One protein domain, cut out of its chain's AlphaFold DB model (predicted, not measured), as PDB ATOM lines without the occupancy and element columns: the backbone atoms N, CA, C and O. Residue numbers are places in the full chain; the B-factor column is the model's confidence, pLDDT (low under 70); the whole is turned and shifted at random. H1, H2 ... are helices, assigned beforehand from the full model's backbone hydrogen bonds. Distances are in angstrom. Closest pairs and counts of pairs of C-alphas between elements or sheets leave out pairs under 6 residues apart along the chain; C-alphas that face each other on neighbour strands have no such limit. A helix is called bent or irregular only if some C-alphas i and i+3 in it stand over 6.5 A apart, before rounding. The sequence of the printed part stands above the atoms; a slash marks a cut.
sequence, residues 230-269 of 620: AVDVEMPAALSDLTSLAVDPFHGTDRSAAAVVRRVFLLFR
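Overview. This is residues 230 to 269 of the 620 residues of the protein "Hypothetical protein" of Spirodela intermedia (UniProt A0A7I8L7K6). Two helices cross steeply near their middles: the longer, kinked H1 and the shorter H2, joined beyond one end of H1 by residues 248 to 256. The printed part has 40 residues with two named helices, H1 then H2, and no named strand; the class is all helix. It is compact, with a radius of gyration of the C-alphas of 9.5 A and spans of 24 by 19 by 16 A.

Arrangement. H1, residues 230 to 247, has a kink of 39 degrees near residue 237 and is only just irregular: C-alphas 233 and 236 are 6.9 A apart. It touches H2, residues 257 to 269; their closest C-alphas, those of Ala 238 and Val 261, are 5.4 A apart. The tilt is steep at 63 degrees, opposite ways. Of the O i to N i+4 pairs, 10 of 14 in H1 and 8 of 9 in H2 are within hydrogen-bond range.

Along the chain. H1 begins at C-alpha 230 (35.336, 41.378, -22.102) and is 26.5 A long. H2, 18.2 A long, ends at C-alpha 269 (33.683, 53.302, -35.499).

Size, cuts and confidence. The C-alphas farthest apart, those of Ala 230 and Val 247, are 26.5 A apart. The printed part has no cut, and the link from H1 to H2 is short. Mean pLDDT of the printed part is 82.8; residues 230 to 234 are under 70.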
ATOM      1  N   ALA A 230      35.115  42.603 -21.324       54.62
ATOM      2  CA  ALA A 230      35.336  41.378 -22.102       54.62
ATOM      3  C   ALA A 230      36.203  41.607 -23.357       54.62
ATOM      4  O   ALA A 230      36.841  40.677 -23.845       54.62
ATOM      5  N   VAL A 231      36.231  42.838 -23.881       55.47
ATOM      6  CA  VAL A 231      36.851  43.173 -25.174       55.47
ATOM      7  C   VAL A 231      38.368  43.324 -25.056       55.47
ATOM      8  O   VAL A 231      39.080  43.058 -26.015       55.47
ATOM      9  N   ASP A 232      38.882  43.702 -23.885       55.38
ATOM     10  CA  ASP A 232      40.318  43.942 -23.674       55.38
ATOM     11  C   ASP A 232      41.146  42.642 -23.768       55.38
ATOM     12  O   ASP A 232      42.229  42.613 -24.346       55.38
ATOM     13  N   VAL A 233      40.573  41.518 -23.315       56.56
ATOM     14  CA  VAL A 233      41.138  40.164 -23.497       56.56
ATOM     15  C   VAL A 233      41.013  39.688 -24.953       56.56
ATOM     16  O   VAL A 233      41.847  38.921 -25.435       56.56
ATOM     17  N   GLU A 234      39.989  40.150 -25.674       68.94
ATOM     18  CA  GLU A 234      39.743  39.800 -27.077       68.94
ATOM     19  C   GLU A 234      40.572  40.660 -28.054       68.94
ATOM     20  O   GLU A 234      40.848  40.216 -29.164       68.94
ATOM     21  N   MET A 235      41.039  41.852 -27.662       79.06
ATOM     22  CA  MET A 235      41.734  42.797 -28.550       79.06
ATOM     23  C   MET A 235      43.050  42.251 -29.148       79.06
ATOM     24  O   MET A 235      43.208  42.339 -30.369       79.06
ATOM     25  N   PRO A 236      43.983  41.634 -28.386       84.06
ATOM     26  CA  PRO A 236      45.199  41.059 -28.970       84.06
ATOM     27  C   PRO A 236      44.887  39.888 -29.912       84.06
ATOM     28  O   PRO A 236      45.520  39.744 -30.959       84.06
ATOM     29  N   ALA A 237      43.871  39.087 -29.572       85.25
ATOM     30  CA  ALA A 237      43.393  37.996 -30.414       85.25
ATOM     31  C   ALA A 237      42.756  38.526 -31.707       85.25
ATOM     32  O   ALA A 237      43.097  38.052 -32.781       85.25
ATOM     33  N   ALA A 238      41.923  39.568 -31.638       87.38
ATOM     34  CA  ALA A 238      41.308  40.208 -32.798       87.38
ATOM     35  C   ALA A 238      42.343  40.866 -33.730       87.38
ATOM     36  O   ALA A 238      42.154  40.870 -34.945       87.38
ATOM     37  N   LEU A 239      43.453  41.389 -33.198       88.81
ATOM     38  CA  LEU A 239      44.565  41.884 -34.018       88.81
ATOM     39  C   LEU A 239      45.331  40.737 -34.703       88.81
ATOM     40  O   LEU A 239      45.649  40.852 -35.885       88.81
ATOM     41  N   SER A 240      45.560  39.617 -34.008       89.69
ATOM     42  CA  SER A 240      46.142  38.395 -34.593       89.69
ATOM     43  C   SER A 240      45.231  37.759 -35.655       89.69
ATOM     44  O   SER A 240      45.694  37.319 -36.706       89.69
ATOM     45  N   ASP A 241      43.924  37.728 -35.406       91.44
ATOM     46  CA  ASP A 241      42.911  37.258 -36.348       91.44
ATOM     47  C   ASP A 241      42.843  38.181 -37.573       91.44
ATOM     48  O   ASP A 241      42.746  37.696 -38.696       91.44
ATOM     49  N   LEU A 242      42.946  39.504 -37.394       92.25
ATOM     50  CA  LEU A 242      42.986  40.480 -38.490       92.25
ATOM     51  C   LEU A 242      44.217  40.294 -39.389       92.25
ATOM     52  O   LEU A 242      44.068  40.300 -40.612       92.25
ATOM     53  N   THR A 243      45.415  40.123 -38.820       91.81
ATOM     54  CA  THR A 243      46.624  39.872 -39.625       91.81
ATOM     55  C   THR A 243      46.552  38.521 -40.330       91.81
ATOM     56  O   THR A 243      46.934  38.422 -41.493       91.81
ATOM     57  N   SER A 244      45.981  37.503 -39.683       90.38
ATOM     58  CA  SER A 244      45.801  36.176 -40.281       90.38
ATOM     59  C   SER A 244      44.756  36.179 -41.406       90.38
ATOM     60  O   SER A 244      44.997  35.599 -42.461       90.38
ATOM     61  N   LEU A 245      43.648  36.914 -41.247       90.56
ATOM     62  CA  LEU A 245      42.622  37.130 -42.281       90.56
ATOM     63  C   LEU A 245      43.112  37.947 -43.485       90.56
ATOM     64  O   LEU A 245      42.511  37.878 -44.557       90.56
ATOM     65  N   ALA A 246      44.179  38.735 -43.320       89.19
ATOM     66  CA  ALA A 246      44.834  39.439 -44.420       89.19
ATOM     67  C   ALA A 246      45.736  38.517 -45.267       89.19
ATOM     68  O   ALA A 246      46.053  38.868 -46.403       89.19
ATOM     69  N   VAL A 247      46.125  37.351 -44.736       92.56
ATOM     70  CA  VAL A 247      46.921  36.325 -45.433       92.56
ATOM     71  C   VAL A 247      46.030  35.200 -45.976       92.56
ATOM     72  O   VAL A 247      46.199  34.792 -47.123       92.56
ATOM     73  N   ASP A 248      45.054  34.733 -45.191       86.94
ATOM     74  CA  ASP A 248      44.066  33.721 -45.579       86.94
ATOM     75  C   ASP A 248      42.624  34.218 -45.323       86.94
ATOM     76  O   ASP A 248      42.198  34.312 -44.168       86.94
ATOM     77  N   PRO A 249      41.818  34.470 -46.376       84.88
ATOM     78  CA  PRO A 249      40.411  34.863 -46.249       84.88
ATOM     79  C   PRO A 249      39.505  33.868 -45.500       84.88
ATOM     80  O   PRO A 249      38.384  34.238 -45.137       84.88
ATOM     81  N   PHE A 250      39.948  32.624 -45.297       82.62
ATOM     82  CA  PHE A 250      39.230  31.573 -44.570       82.62
ATOM     83  C   PHE A 250      39.759  31.347 -43.145       82.62
ATOM     84  O   PHE A 250      39.282  30.445 -42.454       82.62
ATOM     85  N   HIS A 251      40.684  32.181 -42.660       87.31
ATOM     86  CA  HIS A 251      41.238  32.024 -41.322       87.31
ATOM     87  C   HIS A 251      40.161  32.104 -40.223       87.31
ATOM     88  O   HIS A 251      39.295  32.983 -40.217       87.31
ATOM     89  N   GLY A 252      40.236  31.193 -39.247       76.69
ATOM     90  CA  GLY A 252      39.429  31.254 -38.026       76.69
ATOM     91  C   GLY A 252      37.914  31.108 -38.230       76.69
ATOM     92  O   GLY A 252      37.149  31.618 -37.407       76.69
ATOM     93  N   THR A 253      37.459  30.419 -39.286       77.88
ATOM     94  CA  THR A 253      36.029  30.173 -39.568       77.88
ATOM     95  C   THR A 253      35.257  29.636 -38.366       77.88
ATOM     96  O   THR A 253      34.191  30.161 -38.047       77.88
ATOM     97  N   ASP A 254      35.809  28.654 -37.654       76.75
ATOM     98  CA  ASP A 254      35.155  27.988 -36.517       76.75
ATOM     99  C   ASP A 254      35.067  28.872 -35.265       76.75
ATOM    100  O   ASP A 254      34.168  28.706 -34.443       76.75
ATOM    101  N   ARG A 255      35.974  29.849 -35.140       80.62
ATOM    102  CA  ARG A 255      35.963  30.878 -34.084       80.62
ATOM    103  C   ARG A 255      35.191  32.133 -34.489       80.62
ATOM    104  O   ARG A 255      34.992  33.030 -33.676       80.62
ATOM    105  N   SER A 256      34.724  32.206 -35.735       83.25
ATOM    106  CA  SER A 256      34.120  33.395 -36.341       83.25
ATOM    107  C   SER A 256      35.023  34.642 -36.320       83.25
ATOM    108  O   SER A 256      34.521  35.761 -36.232       83.25
ATOM    109  N   ALA A 257      36.341  34.464 -36.472       85.31
ATOM    110  CA  ALA A 257      37.361  35.525 -36.472       85.31
ATOM    111  C   ALA A 257      36.940  36.775 -37.275       85.31
ATOM    112  O   ALA A 257      36.894  37.896 -36.768       85.31
ATOM    113  N   ALA A 258      36.491  36.579 -38.520       86.06
ATOM    114  CA  ALA A 258      36.041  37.666 -39.392       86.06
ATOM    115  C   ALA A 258      34.786  38.413 -38.888       86.06
ATOM    116  O   ALA A 258      34.528  39.536 -39.325       86.06
ATOM    117  N   ALA A 259      33.987  37.825 -37.997       87.38
ATOM    118  CA  ALA A 259      32.868  38.485 -37.324       87.38
ATOM    119  C   ALA A 259      33.323  39.246 -36.066       87.38
ATOM    120  O   ALA A 259      32.864  40.371 -35.866       87.38
ATOM    121  N   VAL A 260      34.250  38.681 -35.283       87.50
ATOM    122  CA  VAL A 260      34.886  39.330 -34.117       87.50
ATOM    123  C   VAL A 260      35.622  40.600 -34.548       87.50
ATOM    124  O   VAL A 260      35.291  41.694 -34.095       87.50
ATOM    125  N   VAL A 261      36.516  40.497 -35.534       89.62
ATOM    126  CA  VAL A 261      37.256  41.637 -36.103       89.62
ATOM    127  C   VAL A 261      36.304  42.729 -36.607       89.62
ATOM    128  O   VAL A 261      36.464  43.907 -36.287       89.62
ATOM    129  N   ARG A 262      35.233  42.357 -37.326       88.19
ATOM    130  CA  ARG A 262      34.191  43.314 -37.754       88.19
ATOM    131  C   ARG A 262      33.444  43.940 -36.576       88.19
ATOM    132  O   ARG A 262      33.036  45.095 -36.685       88.19
ATOM    133  N   ARG A 263      33.252  43.222 -35.466       87.19
ATOM    134  CA  ARG A 263      32.628  43.758 -34.249       87.19
ATOM    135  C   ARG A 263      33.518  44.817 -33.604       87.19
ATOM    136  O   ARG A 263      33.008  45.899 -33.321       87.19
ATOM    137  N   VAL A 264      34.816  44.550 -33.468       89.00
ATOM    138  CA  VAL A 264      35.808  45.511 -32.955       89.00
ATOM    139  C   VAL A 264      35.841  46.774 -33.822       89.00
ATOM    140  O   VAL A 264      35.671  47.872 -33.295       89.00
ATOM    141  N   PHE A 265      35.928  46.647 -35.152       88.75
ATOM    142  CA  PHE A 265      35.889  47.813 -36.046       88.75
ATOM    143  C   PHE A 265      34.568  48.593 -35.992       88.75
ATOM    144  O   PHE A 265      34.585  49.817 -36.103       88.75
ATOM    145  N   LEU A 266      33.420  47.931 -35.805       87.00
ATOM    146  CA  LEU A 266      32.135  48.621 -35.637       87.00
ATOM    147  C   LEU A 266      32.037  49.355 -34.292       87.00
ATOM    148  O   LEU A 266      31.504  50.465 -34.265       87.00
ATOM    149  N   LEU A 267      32.577  48.780 -33.212       84.56
ATOM    150  CA  LEU A 267      32.672  49.430 -31.903       84.56
ATOM    151  C   LEU A 267      33.602  50.646 -31.968       84.56
ATOM    152  O   LEU A 267      33.161  51.752 -31.657       84.56
ATOM    153  N   PHE A 268      34.823  50.479 -32.484       86.56
ATOM    154  CA  PHE A 268      35.759  51.574 -32.754       86.56
ATOM    155  C   PHE A 268      35.101  52.676 -33.594       86.56
ATOM    156  O   PHE A 268      35.150  53.848 -33.226       86.56
ATOM    157  N   ARG A 269      34.388  52.314 -34.673       83.62
ATOM    158  CA  ARG A 269      33.683  53.302 -35.499       83.62
ATOM    159  C   ARG A 269      32.592  54.041 -34.721       83.62
ATOM    160  O   ARG A 269      32.425  55.229 -34.948       83.62
TER     161      ARG A 269